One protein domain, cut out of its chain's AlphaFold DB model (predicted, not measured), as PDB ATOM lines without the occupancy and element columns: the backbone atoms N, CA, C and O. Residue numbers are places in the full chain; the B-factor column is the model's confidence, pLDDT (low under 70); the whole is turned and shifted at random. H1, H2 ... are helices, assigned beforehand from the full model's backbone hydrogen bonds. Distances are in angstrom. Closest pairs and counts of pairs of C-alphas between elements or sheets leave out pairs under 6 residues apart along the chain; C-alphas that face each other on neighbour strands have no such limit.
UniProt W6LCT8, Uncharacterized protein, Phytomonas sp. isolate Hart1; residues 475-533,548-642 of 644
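What this domain is: This is residues 475 to 533 and 548 to 642 of the 644 residues of an uncharacterized protein of Phytomonas sp. isolate Hart1 (UniProt W6LCT8). Two groups of helices lie one after the other along the longest axis: H1, H2 and H3 towards one end, and a small up-and-down bundle of H7, H9 and H10, each running against the one before, towards the other. The long H5 joins the groups along one side, reaching from H2 to H9, with H6 beside its last residues and the short H8 beside its first half; H4 touches no helix. The printed part has 154 residues with ten named helices, H1 to H10 in chain order, and no named strand; its class is all helix. It is compact, with a radius of gyration of the C-alphas of 15.5 A, and spans 47 by 34 by 24 A.

How they stand to each other: H1, residues 475 to 493, and H2, residues 499 to 511, form a helical hairpin; their closest C-alphas, of Glu 482 and Phe 505, are 6.2 A apart. H3, residues 514 to 528, touches H1 at a steep tilt of 44 degrees, closest at the C-alphas of Ala 476 and Gly 520, 4.4 A. H5, residues 552 to 569, touches H2 through 557 to 561 alone, with the C-alphas of Glu 510 and Ile 561 closest at 6.3 A. H5 and H6, residues 577 to 584, form a hairpin with a shallow tilt of 13 degrees; Lys 565 and Val 583 have the closest C-alphas, 6.4 A. H7, residues 591 to 602, touches H3, closest at the C-alphas of Asp 522 and Val 600, 6.2 A. H8, residues 607 to 610, touches H5, closest at the C-alphas of Ser 559 and Leu 609, 5.5 A. H9, residues 613 to 626, and H10, residues 629 to 641, form a hairpin at 8 degrees, with the C-alphas of Ala 623 and Gln 632 closest at 5.0 A. H7 touches H9, closest at the C-alphas of Ser 591 and Phe 626, 5.5 A. Every O i to N i+4 pair is within hydrogen-bond range in H2, H3, H5, H7, H9 and H10, against 14 of 15 in H1 and 3 of 4 in H6.

Where its parts are: H1 begins at C-alpha 475 (382.775, 298.342, 307.955) and is 25.8 A long; H2 is 18.5 A and H3 21.2 A. H4 is residues 530 to 533. H5 is 26.0 A, H7 16.5 A, H9 19.7 A and H10 18.8 A, ending at C-alpha 641 (364.186, 317.073, 321.982).

The domain as a whole: The C-alphas of Thr 493 and Ser 574 are farthest apart, 48.6 A. Residues 534 to 547 are not printed, a gap of 9.8 A between C-alphas 533 and 548. Of the links printed whole, none is long. Confidence is under 70 at residues 531 to 533, 548 to 549 and 573.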
ATOM      1  N   ALA A 475     382.608 297.829 306.594       86.81
ATOM      2  CA  ALA A 475     382.775 298.342 307.955       86.81
ATOM      3  C   ALA A 475     381.465 298.305 308.765       86.81
ATOM      4  O   ALA A 475     381.484 297.949 309.940       86.81
ATOM      5  N   ALA A 476     380.326 298.620 308.140       89.38
ATOM      6  CA  ALA A 476     379.020 298.507 308.785       89.38
ATOM      7  C   ALA A 476     378.634 297.040 309.048       89.38
ATOM      8  O   ALA A 476     378.076 296.742 310.104       89.38
ATOM      9  N   VAL A 477     378.997 296.117 308.147       89.88
ATOM     10  CA  VAL A 477     378.833 294.668 308.370       89.88
ATOM     11  C   VAL A 477     379.669 294.192 309.561       89.88
ATOM     12  O   VAL A 477     379.146 293.482 310.410       89.88
ATOM     13  N   HIS A 478     380.922 294.636 309.701       90.94
ATOM     14  CA  HIS A 478     381.745 294.299 310.872       90.94
ATOM     15  C   HIS A 478     381.137 294.797 312.191       90.94
ATOM     16  O   HIS A 478     381.152 294.078 313.187       90.94
ATOM     17  N   VAL A 479     380.572 296.007 312.203       93.12
ATOM     18  CA  VAL A 479     379.846 296.528 313.370       93.12
ATOM     19  C   VAL A 479     378.616 295.672 313.680       93.12
ATOM     20  O   VAL A 479     378.408 295.306 314.837       93.12
ATOM     21  N   TYR A 480     377.822 295.331 312.660       93.44
ATOM     22  CA  TYR A 480     376.687 294.417 312.795       93.44
ATOM     23  C   TYR A 480     377.123 293.064 313.381       93.44
ATOM     24  O   TYR A 480     376.510 292.606 314.343       93.44
ATOM     25  N   ASP A 481     378.204 292.472 312.863       92.62
ATOM     26  CA  ASP A 481     378.737 291.179 313.302       92.62
ATOM     27  C   ASP A 481     379.145 291.186 314.784       92.62
ATOM     28  O   ASP A 481     378.885 290.219 315.504       92.62
ATOM     29  N   GLU A 482     379.752 292.275 315.266       92.94
ATOM     30  CA  GLU A 482     380.094 292.426 316.685       92.94
ATOM     31  C   GLU A 482     378.842 292.620 317.556       92.94
ATOM     32  O   GLU A 482     378.736 292.020 318.630       92.94
ATOM     33  N   PHE A 483     377.856 293.395 317.093       91.88
ATOM     34  CA  PHE A 483     376.590 293.558 317.810       91.88
ATOM     35  C   PHE A 483     375.817 292.242 317.930       91.88
ATOM     36  O   PHE A 483     375.415 291.887 319.041       91.88
ATOM     37  N   ILE A 484     375.636 291.498 316.833       90.81
ATOM     38  CA  ILE A 484     374.937 290.207 316.868       90.81
ATOM     39  C   ILE A 484     375.723 289.181 317.688       90.81
ATOM     40  O   ILE A 484     375.119 288.429 318.445       90.81
ATOM     41  N   TYR A 485     377.059 289.183 317.636       91.12
ATOM     42  CA  TYR A 485     377.886 288.289 318.451       91.12
ATOM     43  C   TYR A 485     377.663 288.492 319.955       91.12
ATOM     44  O   TYR A 485     377.402 287.531 320.686       91.12
ATOM     45  N   ILE A 486     377.733 289.737 320.432       88.31
ATOM     46  CA  ILE A 486     377.500 290.029 321.850       88.31
ATOM     47  C   ILE A 486     376.030 289.808 322.220       88.31
ATOM     48  O   ILE A 486     375.744 289.320 323.317       88.31
ATOM     49  N   TYR A 487     375.100 290.115 321.313       85.81
ATOM     50  CA  TYR A 487     373.675 289.855 321.506       85.81
ATOM     51  C   TYR A 487     373.395 288.360 321.688       85.81
ATOM     52  O   TYR A 487     372.768 287.978 322.671       85.81
ATOM     53  N   GLU A 488     373.934 287.489 320.832       86.44
ATOM     54  CA  GLU A 488     373.829 286.033 320.984       86.44
ATOM     55  C   GLU A 488     374.433 285.542 322.306       86.44
ATOM     56  O   GLU A 488     373.835 284.722 323.010       86.44
ATOM     57  N   ARG A 489     375.617 286.046 322.678       85.56
ATOM     58  CA  ARG A 489     376.264 285.677 323.949       85.56
ATOM     59  C   ARG A 489     375.423 286.082 325.151       85.56
ATOM     60  O   ARG A 489     375.257 285.278 326.065       85.56
ATOM     61  N   SER A 490     374.851 287.279 325.121       80.44
ATOM     62  CA  SER A 490     374.085 287.839 326.236       80.44
ATOM     63  C   SER A 490     372.675 287.249 326.329       80.44
ATOM     64  O   SER A 490     372.212 286.944 327.424       80.44
ATOM     65  N   LEU A 491     371.991 287.060 325.197       76.12
ATOM     66  CA  LEU A 491     370.584 286.656 325.161       76.12
ATOM     67  C   LEU A 491     370.400 285.140 325.076       76.12
ATOM     68  O   LEU A 491     369.598 284.573 325.817       76.12
ATOM     69  N   ILE A 492     371.118 284.493 324.156       75.31
ATOM     70  CA  ILE A 492     370.934 283.071 323.841       75.31
ATOM     71  C   ILE A 492     371.797 282.218 324.758       75.31
ATOM     72  O   ILE A 492     371.336 281.233 325.331       75.31
ATOM     73  N   THR A 493     373.060 282.606 324.918       78.94
ATOM     74  CA  THR A 493     373.990 281.856 325.767       78.94
ATOM     75  C   THR A 493     373.827 282.251 327.236       78.94
ATOM     76  O   THR A 493     373.964 281.402 328.113       78.94
ATOM     77  N   ARG A 494     373.458 283.517 327.498       76.69
ATOM     78  CA  ARG A 494     373.442 284.150 328.829       76.69
ATOM     79  C   ARG A 494     374.798 284.057 329.537       76.69
ATOM     80  O   ARG A 494     374.872 283.921 330.754       76.69
ATOM     81  N   CYS A 495     375.873 284.148 328.751       76.69
ATOM     82  CA  CYS A 495     377.239 284.274 329.243       76.69
ATOM     83  C   CYS A 495     377.540 285.720 329.621       76.69
ATOM     84  O   CYS A 495     377.181 286.645 328.890       76.69
ATOM     85  N   THR A 496     378.310 285.908 330.689       77.75
ATOM     86  CA  THR A 496     378.991 287.180 330.911       77.75
ATOM     87  C   THR A 496     380.080 287.368 329.843       77.75
ATOM     88  O   THR A 496     380.811 286.422 329.532       77.75
ATOM     89  N   PRO A 497     380.188 288.559 329.225       80.50
ATOM     90  CA  PRO A 497     381.244 288.830 328.257       80.50
ATOM     91  C   PRO A 497     382.610 288.800 328.949       80.50
ATOM     92  O   PRO A 497     382.771 289.302 330.063       80.50
ATOM     93  N   THR A 498     383.599 288.209 328.283       86.50
ATOM     94  CA  THR A 498     384.979 288.158 328.780       86.50
ATOM     95  C   THR A 498     385.694 289.493 328.552       86.50
ATOM     96  O   THR A 498     385.252 290.325 327.758       86.50
ATOM     97  N   ILE A 499     386.834 289.705 329.217       87.25
ATOM     98  CA  ILE A 499     387.666 290.903 328.996       87.25
ATOM     99  C   ILE A 499     388.099 290.998 327.523       87.25
ATOM    100  O   ILE A 499     388.093 292.087 326.951       87.25
ATOM    101  N   GLU A 500     388.410 289.861 326.895       88.12
ATOM    102  CA  GLU A 500     388.786 289.810 325.482       88.12
ATOM    103  C   GLU A 500     387.610 290.166 324.563       88.12
ATOM    104  O   GLU A 500     387.797 290.919 323.609       88.12
ATOM    105  N   ASP A 501     386.387 289.723 324.891       87.75
ATOM    106  CA  ASP A 501     385.175 290.113 324.154       87.75
ATOM    107  C   ASP A 501     384.981 291.636 324.192       87.75
ATOM    108  O   ASP A 501     384.714 292.267 323.169       87.75
ATOM    109  N   ILE A 502     385.156 292.248 325.370       89.06
ATOM    110  CA  ILE A 502     385.016 293.699 325.558       89.06
ATOM    111  C   ILE A 502     386.105 294.457 324.791       89.06
ATOM    112  O   ILE A 502     385.818 295.502 324.194       89.06
ATOM    113  N   ARG A 503     387.347 293.950 324.798       89.69
ATOM    114  CA  ARG A 503     388.468 294.542 324.059       89.69
ATOM    115  C   ARG A 503     388.204 294.505 322.559       89.69
ATOM    116  O   ARG A 503     388.184 295.556 321.929       89.69
ATOM    117  N   ARG A 504     387.901 293.322 322.021       89.88
ATOM    118  CA  ARG A 504     387.576 293.120 320.605       89.88
ATOM    119  C   ARG A 504     386.423 294.017 320.150       89.88
ATOM    120  O   ARG A 504     386.533 294.674 319.117       89.88
ATOM    121  N   PHE A 505     385.345 294.073 320.933       92.81
ATOM    122  CA  PHE A 505     384.204 294.940 320.645       92.81
ATOM    123  C   PHE A 505     384.627 296.416 320.584       92.81
ATOM    124  O   PHE A 505     384.297 297.125 319.633       92.81
ATOM    125  N   SER A 506     385.394 296.878 321.578       92.19
ATOM    126  CA  SER A 506     385.851 298.271 321.654       92.19
ATOM    127  C   SER A 506     386.761 298.633 320.480       92.19
ATOM    128  O   SER A 506     386.540 299.663 319.849       92.19
ATOM    129  N   ASP A 507     387.713 297.767 320.128       91.75
ATOM    130  CA  ASP A 507     388.652 297.990 319.023       91.75
ATOM    131  C   ASP A 507     387.928 298.172 317.680       91.75
ATOM    132  O   ASP A 507     388.283 299.053 316.888       91.75
ATOM    133  N   THR A 508     386.887 297.375 317.418       91.75
ATOM    134  CA  THR A 508     386.075 297.496 316.197       91.75
ATOM    135  C   THR A 508     385.302 298.814 316.168       91.75
ATOM    136  O   THR A 508     385.325 299.527 315.159       91.75
ATOM    137  N   MET A 509     384.654 299.186 317.277       93.38
ATOM    138  CA  MET A 509     383.883 300.433 317.355       93.38
ATOM    139  C   MET A 509     384.782 301.679 317.294       93.38
ATOM    140  O   MET A 509     384.411 302.685 316.690       93.38
ATOM    141  N   GLU A 510     385.988 301.626 317.867       91.31
ATOM    142  CA  GLU A 510     386.954 302.729 317.821       91.31
ATOM    143  C   GLU A 510     387.528 302.954 316.417       91.31
ATOM    144  O   GLU A 510     387.704 304.107 316.012       91.31
ATOM    145  N   LYS A 511     387.765 301.893 315.639       89.50
ATOM    146  CA  LYS A 511     388.260 302.004 314.253       89.50
ATOM    147  C   LYS A 511     387.188 302.471 313.268       89.50
ATOM    148  O   LYS A 511     387.514 303.092 312.260       89.50
ATOM    149  N   THR A 512     385.915 302.211 313.556       91.31
ATOM    150  CA  THR A 512     384.820 302.467 312.612       91.31
ATOM    151  C   THR A 512     384.350 303.929 312.637       91.31
ATOM    152  O   THR A 512     384.301 304.572 313.688       91.31
ATOM    153  N   GLY A 513     384.021 304.486 311.467       90.75
ATOM    154  CA  GLY A 513     383.410 305.817 311.326       90.75
ATOM    155  C   GLY A 513     381.983 305.882 311.877       90.75
ATOM    156  O   GLY A 513     381.295 304.861 311.918       90.75
ATOM    157  N   LEU A 514     381.515 307.074 312.270       90.75
ATOM    158  CA  LEU A 514     380.188 307.234 312.877       90.75
ATOM    159  C   LEU A 514     379.053 306.751 311.964       90.75
ATOM    160  O   LEU A 514     378.121 306.114 312.449       90.75
ATOM    161  N   TYR A 515     379.144 306.994 310.651       90.75
ATOM    162  CA  TYR A 515     378.124 306.535 309.704       90.75
ATOM    163  C   TYR A 515     377.984 305.012 309.735       90.75
ATOM    164  O   TYR A 515     376.903 304.487 309.979       90.75
ATOM    165  N   ASN A 516     379.094 304.295 309.560       91.31
ATOM    166  CA  ASN A 516     379.099 302.833 309.522       91.31
ATOM    167  C   ASN A 516     378.706 302.212 310.868       91.31
ATOM    168  O   ASN A 516     378.083 301.152 310.884       91.31
ATOM    169  N   LEU A 517     379.003 302.890 311.981       92.75
ATOM    170  CA  LEU A 517     378.536 302.486 313.304       92.75
ATOM    171  C   LEU A 517     377.003 302.533 313.388       92.75
ATOM    172  O   LEU A 517     376.373 301.555 313.790       92.75
ATOM    173  N   LEU A 518     376.401 303.648 312.962       91.31
ATOM    174  CA  LEU A 518     374.949 303.833 312.953       91.31
ATOM    175  C   LEU A 518     374.254 302.862 311.991       91.31
ATOM    176  O   LEU A 518     373.287 302.210 312.381       91.31
ATOM    177  N   ILE A 519     374.773 302.706 310.768       91.81
ATOM    178  CA  ILE A 519     374.227 301.753 309.793       91.81
ATOM    179  C   ILE A 519     374.320 300.315 310.316       91.81
ATOM    180  O   ILE A 519     373.342 299.582 310.223       91.81
ATOM    181  N   GLY A 520     375.445 299.911 310.916       91.81
ATOM    182  CA  GLY A 520     375.581 298.576 311.509       91.81
ATOM    183  C   GLY A 520     374.573 298.319 312.638       91.81
ATOM    184  O   GLY A 520     373.988 297.237 312.713       91.81
ATOM    185  N   ALA A 521     374.305 299.326 313.477       91.00
ATOM    186  CA  ALA A 521     373.285 299.244 314.522       91.00
ATOM    187  C   ALA A 521     371.852 299.163 313.954       91.00
ATOM    188  O   ALA A 521     371.034 298.393 314.458       91.00
ATOM    189  N   ASP A 522     371.547 299.905 312.887       90.62
ATOM    190  CA  ASP A 522     370.252 299.825 312.193       90.62
ATOM    191  C   ASP A 522     370.049 298.473 311.502       90.62
ATOM    192  O   ASP A 522     368.979 297.875 311.603       90.62
ATOM    193  N   CYS A 523     371.094 297.946 310.860       91.00
ATOM    194  CA  CYS A 523     371.098 296.600 310.306       91.00
ATOM    195  C   CYS A 523     370.770 295.561 311.387       91.00
ATOM    196  O   CYS A 523     369.922 294.704 311.152       91.00
ATOM    197  N   MET A 524     371.369 295.664 312.579       90.25
ATOM    198  CA  MET A 524     371.064 294.780 313.711       90.25
ATOM    199  C   MET A 524     369.597 294.896 314.147       90.25
ATOM    200  O   MET A 524     368.921 293.879 314.325       90.25
ATOM    201  N   ARG A 525     369.084 296.125 314.273       88.00
ATOM    202  CA  ARG A 525     367.687 296.399 314.631       88.00
ATOM    203  C   ARG A 525     366.711 295.770 313.636       88.00
ATOM    204  O   ARG A 525     365.849 294.992 314.040       88.00
ATOM    205  N   LYS A 526     366.883 296.051 312.342       87.56
ATOM    206  CA  LYS A 526     366.039 295.508 311.267       87.56
ATOM    207  C   LYS A 526     366.123 293.983 311.215       87.56
ATOM    208  O   LYS A 526     365.101 293.307 311.162       87.56
ATOM    209  N   ALA A 527     367.339 293.439 311.284       86.88
ATOM    210  CA  ALA A 527     367.600 292.008 311.173       86.88
ATOM    211  C   ALA A 527     366.973 291.175 312.306       86.88
ATOM    212  O   ALA A 527     366.490 290.068 312.042       86.88
ATOM    213  N   HIS A 528     366.994 291.688 313.543       85.50
ATOM    214  CA  HIS A 528     366.772 290.868 314.739       85.50
ATOM    215  C   HIS A 528     365.759 291.422 315.753       85.50
ATOM    216  O   HIS A 528     365.283 290.642 316.574       85.50
ATOM    217  N   ILE A 529     365.416 292.715 315.725       79.19
ATOM    218  CA  ILE A 529     364.574 293.362 316.754       79.19
ATOM    219  C   ILE A 529     363.194 293.723 316.196       79.19
ATOM    220  O   ILE A 529     362.193 293.218 316.698       79.19
ATOM    221  N   ASP A 530     363.120 294.492 315.104       74.50
ATOM    222  CA  ASP A 530     361.842 294.953 314.524       74.50
ATOM    223  C   ASP A 530     360.891 293.793 314.173       74.50
ATOM    224  O   ASP A 530     359.668 293.910 314.226       74.50
ATOM    225  N   ARG A 531     361.456 292.628 313.848       62.34
ATOM    226  CA  ARG A 531     360.711 291.437 313.437       62.34
ATOM    227  C   ARG A 531     359.917 290.787 314.579       62.34
ATOM    228  O   ARG A 531     358.938 290.094 314.306       62.34
ATOM    229  N   HIS A 532     360.306 291.015 315.837       53.19
ATOM    230  CA  HIS A 532     359.563 290.527 317.002       53.19
ATOM    231  C   HIS A 532     358.259 291.301 317.234       53.19
ATOM    232  O   HIS A 532     357.320 290.736 317.785       53.19
ATOM    233  N   VAL A 533     358.163 292.544 316.750       45.31
ATOM    234  CA  VAL A 533     356.973 293.394 316.920       45.31
ATOM    235  C   VAL A 533     355.850 293.017 315.937       45.31
ATOM    236  O   VAL A 533     354.678 293.208 316.243       45.31
ATOM    237  N   ASP A 548     364.394 294.567 324.126       58.09
ATOM    238  CA  ASP A 548     364.324 295.594 323.071       58.09
ATOM    239  C   ASP A 548     365.517 296.571 323.134       58.09
ATOM    240  O   ASP A 548     365.452 297.712 322.663       58.09
ATOM    241  N   SER A 549     366.593 296.184 323.817       64.31
ATOM    242  CA  SER A 549     367.756 297.017 324.089       64.31
ATOM    243  C   SER A 549     368.986 296.160 324.345       64.31
ATOM    244  O   SER A 549     368.910 295.071 324.921       64.31
ATOM    245  N   PHE A 550     370.144 296.691 323.968       74.12
ATOM    246  CA  PHE A 550     371.419 296.076 324.301       74.12
ATOM    247  C   PHE A 550     371.675 296.074 325.817       74.12
ATOM    248  O   PHE A 550     371.124 296.897 326.552       74.12
ATOM    249  N   PRO A 551     372.567 295.192 326.306       77.81
ATOM    250  CA  PRO A 551     373.154 295.341 327.628       77.81
ATOM    251  C   PRO A 551     373.680 296.767 327.845       77.81
ATOM    252  O   PRO A 551     374.390 297.303 326.992       77.81
ATOM    253  N   GLY A 552     373.389 297.367 329.003       82.06
ATOM    254  CA  GLY A 552     373.701 298.780 329.269       82.06
ATOM    255  C   GLY A 552     375.180 299.147 329.096       82.06
ATOM    256  O   GLY A 552     375.490 300.257 328.667       82.06
ATOM    257  N   TRP A 553     376.102 298.210 329.341       85.69
ATOM    258  CA  TRP A 553     377.534 298.435 329.125       85.69
ATOM    259  C   TRP A 553     377.886 298.657 327.644       85.69
ATOM    260  O   TRP A 553     378.802 299.426 327.356       85.69
ATOM    261  N   ILE A 554     377.165 298.023 326.708       88.62
ATOM    262  CA  ILE A 554     377.361 298.214 325.264       88.62
ATOM    263  C   ILE A 554     376.967 299.638 324.901       88.62
ATOM    264  O   ILE A 554     377.754 300.350 324.284       88.62
ATOM    265  N   GLU A 555     375.774 300.067 325.322       88.06
ATOM    266  CA  GLU A 555     375.292 301.418 325.037       88.06
ATOM    267  C   GLU A 555     376.221 302.482 325.633       88.06
ATOM    268  O   GLU A 555     376.600 303.425 324.938       88.06
ATOM    269  N   GLN A 556     376.658 302.301 326.883       90.06
ATOM    270  CA  GLN A 556     377.614 303.197 327.539       90.06
ATOM    271  C   GLN A 556     378.954 303.246 326.800       90.06
ATOM    272  O   GLN A 556     379.504 304.326 326.590       90.06
ATOM    273  N   ARG A 557     379.482 302.089 326.381       90.88
ATOM    274  CA  ARG A 557     380.769 302.000 325.682       90.88
ATOM    275  C   ARG A 557     380.702 302.648 324.304       90.88
ATOM    276  O   ARG A 557     381.555 303.473 323.989       90.88
ATOM    277  N   VAL A 558     379.692 302.305 323.505       92.44
ATOM    278  CA  VAL A 558     379.475 302.895 322.177       92.44
ATOM    279  C   VAL A 558     379.310 304.407 322.299       92.44
ATOM    280  O   VAL A 558     379.977 305.160 321.592       92.44
ATOM    281  N   SER A 559     378.495 304.863 323.248       91.31
ATOM    282  CA  SER A 559     378.306 306.285 323.508       91.31
ATOM    283  C   SER A 559     379.607 306.996 323.902       91.31
ATOM    284  O   SER A 559     379.914 308.055 323.355       91.31
ATOM    285  N   ALA A 560     380.409 306.413 324.799       91.38
ATOM    286  CA  ALA A 560     381.695 306.980 325.194       91.38
ATOM    287  C   ALA A 560     382.662 307.093 324.004       91.38
ATOM    288  O   ALA A 560     383.338 308.112 323.857       91.38
ATOM    289  N   ILE A 561     382.695 306.085 323.126       92.25
ATOM    290  CA  ILE A 561     383.511 306.094 321.903       92.25
ATOM    291  C   ILE A 561     383.049 307.200 320.949       92.25
ATOM    292  O   ILE A 561     383.881 307.961 320.450       92.25
ATOM    293  N   VAL A 562     381.739 307.331 320.716       91.56
ATOM    294  CA  VAL A 562     381.196 308.379 319.837       91.56
ATOM    295  C   VAL A 562     381.473 309.770 320.404       91.56
ATOM    296  O   VAL A 562     381.994 310.625 319.687       91.56
ATOM    297  N   ARG A 563     381.227 309.992 321.700       90.12
ATOM    298  CA  ARG A 563     381.558 311.257 322.371       90.12
ATOM    299  C   ARG A 563     383.038 311.589 322.255       90.12
ATOM    300  O   ARG A 563     383.379 312.708 321.889       90.12
ATOM    301  N   LYS A 564     383.922 310.618 322.500       90.56
ATOM    302  CA  LYS A 564     385.370 310.795 322.345       90.56
ATOM    303  C   LYS A 564     385.721 311.218 320.916       90.56
ATOM    304  O   LYS A 564     386.503 312.151 320.756       90.56
ATOM    305  N   LYS A 565     385.130 310.593 319.890       90.06
ATOM    306  CA  LYS A 565     385.345 310.951 318.473       90.06
ATOM    307  C   LYS A 565     384.901 312.386 318.165       90.06
ATOM    308  O   LYS A 565     385.680 313.134 317.582       90.06
ATOM    309  N   ILE A 566     383.701 312.778 318.599       88.44
ATOM    310  CA  ILE A 566     383.155 314.127 318.374       88.44
ATOM    311  C   ILE A 566     383.979 315.182 319.128       88.44
ATOM    312  O   ILE A 566     384.393 316.184 318.548       88.44
ATOM    313  N   PHE A 567     384.285 314.939 320.405       85.25
ATOM    314  CA  PHE A 567     385.007 315.890 321.252       85.25
ATOM    315  C   PHE A 567     386.464 316.083 320.811       85.25
ATOM    316  O   PHE A 567     386.958 317.209 320.770       85.25
ATOM    317  N   THR A 568     387.151 315.001 320.425       84.94
ATOM    318  CA  THR A 568     388.544 315.073 319.943       84.94
ATOM    319  C   THR A 568     388.655 315.899 318.662       84.94
ATOM    320  O   THR A 568     389.663 316.567 318.452       84.94
ATOM    321  N   ALA A 569     387.612 315.901 317.828       80.38
ATOM    322  CA  ALA A 569     387.584 316.672 316.592       80.38
ATOM    323  C   ALA A 569     387.360 318.184 316.799       80.38
ATOM    324  O   ALA A 569     387.622 318.945 315.873       80.38
ATOM    325  N   ARG A 570     386.918 318.630 317.991       78.50
ATOM    326  CA  ARG A 570     386.677 320.051 318.344       78.50
ATOM    327  C   ARG A 570     385.885 320.822 317.276       78.50
ATOM    328  O   ARG A 570     386.241 321.938 316.901       78.50
ATOM    329  N   LEU A 571     384.816 320.206 316.778       78.69
ATOM    330  CA  LEU A 571     384.044 320.740 315.661       78.69
ATOM    331  C   LEU A 571     383.246 321.986 316.071       78.69
ATOM    332  O   LEU A 571     382.470 321.973 317.021       78.69
ATOM    333  N   THR A 572     383.424 323.056 315.308       73.75
ATOM    334  CA  THR A 572     382.634 324.295 315.320       73.75
ATOM    335  C   THR A 572     381.962 324.512 313.961       73.75
ATOM    336  O   THR A 572     382.348 323.883 312.971       73.75
ATOM    337  N   HIS A 573     381.009 325.445 313.866       69.75
ATOM    338  CA  HIS A 573     380.397 325.823 312.583       69.75
ATOM    339  C   HIS A 573     381.420 326.308 311.537       69.75
ATOM    340  O   HIS A 573     381.145 326.220 310.347       69.75
ATOM    341  N   SER A 574     382.606 326.760 311.955       75.88
ATOM    342  CA  SER A 574     383.717 327.194 311.093       75.88
ATOM    343  C   SER A 574     384.712 326.089 310.703       75.88
ATOM    344  O   SER A 574     385.701 326.386 310.040       75.88
ATOM    345  N   SER A 575     384.498 324.838 311.120       81.56
ATOM    346  CA  SER A 575     385.396 323.716 310.778       81.56
ATOM    347  C   SER A 575     385.372 323.416 309.281       81.56
ATOM    348  O   SER A 575     384.356 323.658 308.626       81.56
ATOM    349  N   SER A 576     386.465 322.859 308.751       83.19
ATOM    350  CA  SER A 576     386.504 322.430 307.349       83.19
ATOM    351  C   SER A 576     385.673 321.166 307.120       83.19
ATOM    352  O   SER A 576     385.503 320.341 308.024       83.19
ATOM    353  N   ASP A 577     385.204 320.989 305.887       83.50
ATOM    354  CA  ASP A 577     384.413 319.823 305.487       83.50
ATOM    355  C   ASP A 577     385.172 318.512 305.751       83.50
ATOM    356  O   ASP A 577     384.607 317.580 306.320       83.50
ATOM    357  N   ASP A 578     386.483 318.473 305.487       81.75
ATOM    358  CA  ASP A 578     387.337 317.310 305.765       81.75
ATOM    359  C   ASP A 578     387.358 316.912 307.247       81.75
ATOM    360  O   ASP A 578     387.370 315.725 307.585       81.75
ATOM    361  N   GLN A 579     387.354 317.887 308.163       81.75
ATOM    362  CA  GLN A 579     387.352 317.614 309.603       81.75
ATOM    363  C   GLN A 579     386.025 316.996 310.053       81.75
ATOM    364  O   GLN A 579     386.023 316.073 310.871       81.75
ATOM    365  N   ILE A 580     384.910 317.469 309.491       84.75
ATOM    366  CA  ILE A 580     383.565 316.947 309.761       84.75
ATOM    367  C   ILE A 580     383.442 315.526 309.189       84.75
ATOM    368  O   ILE A 580     383.088 314.581 309.896       84.75
ATOM    369  N   LEU A 581     383.824 315.344 307.926       86.38
ATOM    370  CA  LEU A 581     383.748 314.074 307.207       86.38
ATOM    371  C   LEU A 581     384.666 312.990 307.800       86.38
ATOM    372  O   LEU A 581     384.306 311.809 307.817       86.38
ATOM    373  N   ARG A 582     385.797 313.371 308.408       86.19
ATOM    374  CA  ARG A 582     386.673 312.440 309.140       86.19
ATOM    375  C   ARG A 582     385.990 311.795 310.347       86.19
ATOM    376  O   ARG A 582     386.225 310.616 310.610       86.19
ATOM    377  N   VAL A 583     385.140 312.531 311.069       86.06
ATOM    378  CA  VAL A 583     384.352 311.982 312.193       86.06
ATOM    379  C   VAL A 583     383.252 311.056 311.679       86.06
ATOM    380  O   VAL A 583     383.028 309.978 312.243       86.06
ATOM    381  N   LEU A 584     382.616 311.425 310.563       86.06
ATOM    382  CA  LEU A 584     381.663 310.565 309.864       86.06
ATOM    383  C   LEU A 584     382.319 309.254 309.393       86.06
ATOM    384  O   LEU A 584     381.685 308.196 309.420       86.06
ATOM    385  N   GLY A 585     383.598 309.332 309.014       83.81
ATOM    386  CA  GLY A 585     384.398 308.250 308.445       83.81
ATOM    387  C   GLY A 585     384.047 307.957 306.988       83.81
ATOM    388  O   GLY A 585     384.078 306.800 306.580       83.81
ATOM    389  N   HIS A 586     383.674 308.992 306.235       80.75
ATOM    390  CA  HIS A 586     383.365 308.934 304.806       80.75
ATOM    391  C   HIS A 586     384.029 310.102 304.085       80.75
ATOM    392  O   HIS A 586     384.232 311.147 304.683       80.75
ATOM    393  N   LEU A 587     384.341 309.927 302.799       73.69
ATOM    394  CA  LEU A 587     384.958 310.972 301.971       73.69
ATOM    395  C   LEU A 587     383.931 311.963 301.399       73.69
ATOM    396  O   LEU A 587     384.282 313.099 301.109       73.69
ATOM    397  N   HIS A 588     382.664 311.551 301.266       78.81
ATOM    398  CA  HIS A 588     381.583 312.367 300.707       78.81
ATOM    399  C   HIS A 588     380.280 312.191 301.496       78.81
ATOM    400  O   HIS A 588     379.915 311.065 301.869       78.81
ATOM    401  N   CYS A 589     379.562 313.295 301.703       83.56
ATOM    402  CA  CYS A 589     378.250 313.347 302.344       83.56
ATOM    403  C   CYS A 589     377.305 314.219 301.512       83.56
ATOM    404  O   CYS A 589     377.696 315.289 301.052       83.56
ATOM    405  N   ASP A 590     376.084 313.741 301.322       85.62
ATOM    406  CA  ASP A 590     375.005 314.401 300.599       85.62
ATOM    407  C   ASP A 590     373.746 314.468 301.483       85.62
ATOM    408  O   ASP A 590     373.701 313.907 302.587       85.62
ATOM    409  N   SER A 591     372.694 315.125 300.994       85.88
ATOM    410  CA  SER A 591     371.442 315.259 301.745       85.88
ATOM    411  C   SER A 591     370.783 313.910 302.033       85.88
ATOM    412  O   SER A 591     370.209 313.731 303.108       85.88
ATOM    413  N   SER A 592     370.923 312.922 301.138       85.62
ATOM    414  CA  SER A 592     370.355 311.587 301.335       85.62
ATOM    415  C   SER A 592     371.022 310.843 302.497       85.62
ATOM    416  O   SER A 592     370.331 310.243 303.329       85.62
ATOM    417  N   LYS A 593     372.352 310.941 302.641       86.81
ATOM    418  CA  LYS A 593     373.085 310.405 303.796       86.81
ATOM    419  C   LYS A 593     372.727 311.129 305.077       86.81
ATOM    420  O   LYS A 593     372.558 310.457 306.093       86.81
ATOM    421  N   VAL A 594     372.596 312.456 305.047       87.75
ATOM    422  CA  VAL A 594     372.160 313.227 306.220       87.75
ATOM    423  C   VAL A 594     370.778 312.756 306.673       87.75
ATOM    424  O   VAL A 594     370.615 312.412 307.843       87.75
ATOM    425  N   ARG A 595     369.812 312.648 305.754       89.50
ATOM    426  CA  ARG A 595     368.471 312.123 306.049       89.50
ATOM    427  C   ARG A 595     368.536 310.713 306.631       89.50
ATOM    428  O   ARG A 595     367.987 310.467 307.699       89.50
ATOM    429  N   LYS A 596     369.312 309.821 306.013       88.62
ATOM    430  CA  LYS A 596     369.501 308.450 306.506       88.62
ATOM    431  C   LYS A 596     370.111 308.403 307.912       88.62
ATOM    432  O   LYS A 596     369.714 307.557 308.703       88.62
ATOM    433  N   ILE A 597     371.055 309.289 308.244       90.56
ATOM    434  CA  ILE A 597     371.620 309.397 309.600       90.56
ATOM    435  C   ILE A 597     370.543 309.827 310.598       90.56
ATOM    436  O   ILE A 597     370.455 309.227 311.666       90.56
ATOM    437  N   ILE A 598     369.737 310.840 310.255       90.50
ATOM    438  CA  ILE A 598     368.642 311.329 311.104       90.50
ATOM    439  C   ILE A 598     367.648 310.192 311.375       90.50
ATOM    440  O   ILE A 598     367.372 309.901 312.539       90.50
ATOM    441  N   ASP A 599     367.196 309.496 310.331       89.88
ATOM    442  CA  ASP A 599     366.227 308.398 310.438       89.88
ATOM    443  C   ASP A 599     366.765 307.234 311.284       89.88
ATOM    444  O   ASP A 599     366.077 306.693 312.158       89.88
ATOM    445  N   VAL A 600     368.022 306.847 311.049       89.00
ATOM    446  CA  VAL A 600     368.684 305.764 311.786       89.00
ATOM    447  C   VAL A 600     368.903 306.134 313.248       89.00
ATOM    448  O   VAL A 600     368.744 305.279 314.118       89.00
ATOM    449  N   LEU A 601     369.279 307.379 313.545       89.00
ATOM    450  CA  LEU A 601     369.517 307.816 314.917       89.00
ATOM    451  C   LEU A 601     368.202 307.916 315.704       89.00
ATOM    452  O   LEU A 601     368.152 307.470 316.850       89.00
ATOM    453  N   ASP A 602     367.134 308.424 315.083       86.38
ATOM    454  CA  ASP A 602     365.797 308.541 315.685       86.38
ATOM    455  C   ASP A 602     365.204 307.163 316.041       86.38
ATOM    456  O   ASP A 602     364.683 306.945 317.143       86.38
ATOM    457  N   THR A 603     365.386 306.189 315.146       84.44
ATOM    458  CA  THR A 603     364.914 304.805 315.322       84.44
ATOM    459  C   THR A 603     365.945 303.868 315.961       84.44
ATOM    460  O   THR A 603     365.703 302.666 316.073       84.44
ATOM    461  N   SER A 604     367.095 304.384 316.405       84.25
ATOM    462  CA  SER A 604     368.207 303.552 316.869       84.25
ATOM    463  C   SER A 604     367.883 302.757 318.137       84.25
ATOM    464  O   SER A 604     367.291 303.265 319.089       84.25
ATOM    465  N   ILE A 605     368.403 301.529 318.193       81.56
ATOM    466  CA  ILE A 605     368.435 300.691 319.404       81.56
ATOM    467  C   ILE A 605     369.444 301.187 320.448       81.56
ATOM    468  O   ILE A 605     369.420 300.731 321.585       81.56
ATOM    469  N   LEU A 606     370.320 302.130 320.084       87.00
ATOM    470  CA  LEU A 606     371.281 302.767 320.982       87.00
ATOM    471  C   LEU A 606     370.623 303.963 321.686       87.00
ATOM    472  O   LEU A 606     370.821 305.119 321.301       87.00
ATOM    473  N   ARG A 607     369.831 303.692 322.728       85.50
ATOM    474  CA  ARG A 607     368.991 304.701 323.394       85.50
ATOM    475  C   ARG A 607     369.809 305.837 324.001       85.50
ATOM    476  O   ARG A 607     369.426 306.995 323.843       85.50
ATOM    477  N   ILE A 608     370.942 305.520 324.637       86.75
ATOM    478  CA  ILE A 608     371.859 306.532 325.188       86.75
ATOM    479  C   ILE A 608     372.410 307.441 324.085       86.75
ATOM    480  O   ILE A 608     372.524 308.645 324.283       86.75
ATOM    481  N   LEU A 609     372.754 306.891 322.919       86.56
ATOM    482  CA  LEU A 609     373.296 307.692 321.823       86.56
ATOM    483  C   LEU A 609     372.223 308.616 321.229       86.56
ATOM    484  O   LEU A 609     372.492 309.786 320.966       86.56
ATOM    485  N   ARG A 610     370.995 308.106 321.082       86.25
ATOM    486  CA  ARG A 610     369.841 308.873 320.601       86.25
ATOM    487  C   ARG A 610     369.478 310.036 321.518       86.25
ATOM    488  O   ARG A 610     368.986 311.044 321.035       86.25
ATOM    489  N   SER A 611     369.672 309.939 322.830       84.56
ATOM    490  CA  SER A 611     369.319 311.040 323.736       84.56
ATOM    491  C   SER A 611     370.395 312.122 323.848       84.56
ATOM    492  O   SER A 611     370.139 313.152 324.469       84.56
ATOM    493  N   GLN A 612     371.578 311.930 323.253       86.44
ATOM    494  CA  GLN A 612     372.733 312.796 323.480       86.44
ATOM    495  C   GLN A 612     372.747 314.057 322.630       86.44
ATOM    496  O   GLN A 612     372.873 314.008 321.405       86.44
ATOM    497  N   ARG A 613     372.752 315.205 323.314       86.56
ATOM    498  CA  ARG A 613     372.854 316.522 322.684       86.56
ATOM    499  C   ARG A 613     374.103 316.685 321.817       86.56
ATOM    500  O   ARG A 613     373.991 317.243 320.730       86.56
ATOM    501  N   ASP A 614     375.264 316.176 322.235       87.62
ATOM    502  CA  ASP A 614     376.519 316.307 321.468       87.62
ATOM    503  C   ASP A 614     376.417 315.664 320.076       87.62
ATOM    504  O   ASP A 614     376.900 316.207 319.083       87.62
ATOM    505  N   VAL A 615     375.743 314.513 320.003       89.69
ATOM    506  CA  VAL A 615     375.539 313.759 318.762       89.69
ATOM    507  C   VAL A 615     374.598 314.523 317.840       89.69
ATOM    508  O   VAL A 615     374.932 314.745 316.679       89.69
ATOM    509  N   TRP A 616     373.464 315.000 318.356       91.25
ATOM    510  CA  TRP A 616     372.538 315.820 317.570       91.25
ATOM    511  C   TRP A 616     373.134 317.167 317.162       91.25
ATOM    512  O   TRP A 616     372.852 317.644 316.068       91.25
ATOM    513  N   SER A 617     374.012 317.752 317.979       89.62
ATOM    514  CA  SER A 617     374.732 318.982 317.624       89.62
ATOM    515  C   SER A 617     375.640 318.746 316.416       89.62
ATOM    516  O   SER A 617     375.657 319.544 315.481       89.62
ATOM    517  N   TYR A 618     376.336 317.608 316.387       90.44
ATOM    518  CA  TYR A 618     377.109 317.185 315.222       90.44
ATOM    519  C   TYR A 618     376.224 316.923 313.988       90.44
ATOM    520  O   TYR A 618     376.569 317.349 312.886       90.44
ATOM    521  N   VAL A 619     375.059 316.284 314.155       90.38
ATOM    522  CA  VAL A 619     374.102 316.048 313.054       90.38
ATOM    523  C   VAL A 619     373.549 317.362 312.488       90.38
ATOM    524  O   VAL A 619     373.416 317.479 311.275       90.38
ATOM    525  N   VAL A 620     373.296 318.376 313.321       90.44
ATOM    526  CA  VAL A 620     372.899 319.719 312.858       90.44
ATOM    527  C   VAL A 620     374.010 320.375 312.035       90.44
ATOM    528  O   VAL A 620     373.726 320.945 310.984       90.44
ATOM    529  N   ILE A 621     375.278 320.250 312.449       88.88
ATOM    530  CA  ILE A 621     376.419 320.746 311.658       88.88
ATOM    531  C   ILE A 621     376.472 320.044 310.290       88.88
ATOM    532  O   ILE A 621     376.642 320.713 309.270       88.88
ATOM    533  N   LEU A 622     376.275 318.721 310.252       89.25
ATOM    534  CA  LEU A 622     376.191 317.961 309.000       89.25
ATOM    535  C   LEU A 622     375.025 318.422 308.116       89.25
ATOM    536  O   LEU A 622     375.222 318.644 306.924       89.25
ATOM    537  N   ALA A 623     373.830 318.593 308.685       90.12
ATOM    538  CA  ALA A 623     372.644 319.004 307.939       90.12
ATOM    539  C   ALA A 623     372.761 320.431 307.393       90.12
ATOM    540  O   ALA A 623     372.340 320.693 306.271       90.12
ATOM    541  N   HIS A 624     373.385 321.340 308.141       88.50
ATOM    542  CA  HIS A 624     373.626 322.702 307.673       88.50
ATOM    543  C   HIS A 624     374.605 322.754 306.490       88.50
ATOM    544  O   HIS A 624     374.452 323.586 305.600       88.50
ATOM    545  N   ARG A 625     375.605 321.861 306.470       85.56
ATOM    546  CA  ARG A 625     376.639 321.815 305.423       85.56
ATOM    547  C   ARG A 625     376.214 321.035 304.177       85.56
ATOM    548  O   ARG A 625     376.492 321.481 303.072       85.56
ATOM    549  N   PHE A 626     375.559 319.887 304.356       88.31
ATOM    550  CA  PHE A 626     375.308 318.914 303.281       88.31
ATOM    551  C   PHE A 626     373.820 318.571 303.080       88.31
ATOM    552  O   PHE A 626     373.480 317.880 302.122       88.31
ATOM    553  N   GLY A 627     372.929 319.017 303.971       87.12
ATOM    554  CA  GLY A 627     371.484 318.773 303.898       87.12
ATOM    555  C   GLY A 627     370.713 319.890 303.190       87.12
ATOM    556  O   GLY A 627     371.197 321.014 303.049       87.12
ATOM    557  N   THR A 628     369.484 319.592 302.768       90.69
ATOM    558  CA  THR A 628     368.531 320.604 302.289       90.69
ATOM    559  C   THR A 628     367.835 321.291 303.470       90.69
ATOM    560  O   THR A 628     368.002 320.899 304.628       90.69
ATOM    561  N   ALA A 629     367.021 322.313 303.190       89.50
ATOM    562  CA  ALA A 629     366.244 323.015 304.214       89.50
ATOM    563  C   ALA A 629     365.354 322.067 305.048       89.50
ATOM    564  O   ALA A 629     365.128 322.315 306.232       89.50
ATOM    565  N   GLU A 630     364.888 320.960 304.459       90.38
ATOM    566  CA  GLU A 630     364.099 319.949 305.167       90.38
ATOM    567  C   GLU A 630     364.933 319.180 306.199       90.38
ATOM    568  O   GLU A 630     364.512 319.049 307.350       90.38
ATOM    569  N   GLU A 631     366.121 318.681 305.829       89.94
ATOM    570  CA  GLU A 631     366.987 317.967 306.775       89.94
ATOM    571  C   GLU A 631     367.512 318.888 307.879       89.94
ATOM    572  O   GLU A 631     367.633 318.452 309.024       89.94
ATOM    573  N   GLN A 632     367.783 320.160 307.563       90.81
ATOM    574  CA  GLN A 632     368.173 321.166 308.557       90.81
ATOM    575  C   GLN A 632     367.085 321.335 309.621       90.81
ATOM    576  O   GLN A 632     367.358 321.220 310.817       90.81
ATOM    577  N   LEU A 633     365.836 321.517 309.187       90.75
ATOM    578  CA  LEU A 633     364.693 321.678 310.079       90.75
ATOM    579  C   LEU A 633     364.438 320.420 310.924       90.75
ATOM    580  O   LEU A 633     364.191 320.529 312.127       90.75
ATOM    581  N   LEU A 634     364.551 319.225 310.334       90.12
ATOM    582  CA  LEU A 634     364.425 317.955 311.061       90.12
ATOM    583  C   LEU A 634     365.521 317.789 312.124       90.12
ATOM    584  O   LEU A 634     365.218 317.447 313.270       90.12
ATOM    585  N   ALA A 635     366.781 318.067 311.781       88.75
ATOM    586  CA  ALA A 635     367.901 317.964 312.713       88.75
ATOM    587  C   ALA A 635     367.764 318.954 313.883       88.75
ATOM    588  O   ALA A 635     367.970 318.580 315.040       88.75
ATOM    589  N   GLU A 636     367.356 320.198 313.614       89.19
ATOM    590  CA  GLU A 636     367.110 321.207 314.650       89.19
ATOM    591  C   GLU A 636     365.947 320.837 315.577       89.19
ATOM    592  O   GLU A 636     366.020 321.048 316.792       89.19
ATOM    593  N   GLN A 637     364.868 320.268 315.031       89.50
ATOM    594  CA  GLN A 637     363.749 319.772 315.832       89.50
ATOM    595  C   GLN A 637     364.180 318.639 316.765       89.50
ATOM    596  O   GLN A 637     363.771 318.621 317.927       89.50
ATOM    597  N   GLN A 638     365.014 317.715 316.286       87.31
ATOM    598  CA  GLN A 638     365.515 316.613 317.106       87.31
ATOM    599  C   GLN A 638     366.521 317.086 318.162       87.31
ATOM    600  O   GLN A 638     366.440 316.664 319.314       87.31
ATOM    601  N   LEU A 639     367.382 318.059 317.843       87.94
ATOM    602  CA  LEU A 639     368.275 318.677 318.827       87.94
ATOM    603  C   LEU A 639     367.505 319.342 319.983       87.94
ATOM    604  O   LEU A 639     367.947 319.283 321.130       87.94
ATOM    605  N   LYS A 640     366.339 319.945 319.711       86.06
ATOM    606  CA  LYS A 640     365.464 320.516 320.755       86.06
ATOM    607  C   LYS A 640     364.862 319.453 321.681       86.06
ATOM    608  O   LYS A 640     364.553 319.773 322.825       86.06
ATOM    609  N   LYS A 641     364.696 318.215 321.203       83.12
ATOM    610  CA  LYS A 641     364.186 317.073 321.982       83.12
ATOM    611  C   LYS A 641     365.284 316.323 322.749       83.12
ATOM    612  O   LYS A 641     364.964 315.562 323.660       83.12
ATOM    613  N   ALA A 642     366.556 316.508 322.386       78.19
ATOM    614  CA  ALA A 642     367.685 315.830 323.020       78.19
ATOM    615  C   ALA A 642     367.904 316.305 324.470       78.19
ATOM    616  O   ALA A 642     367.774 317.493 324.776       78.19
TER     617      ALA A 642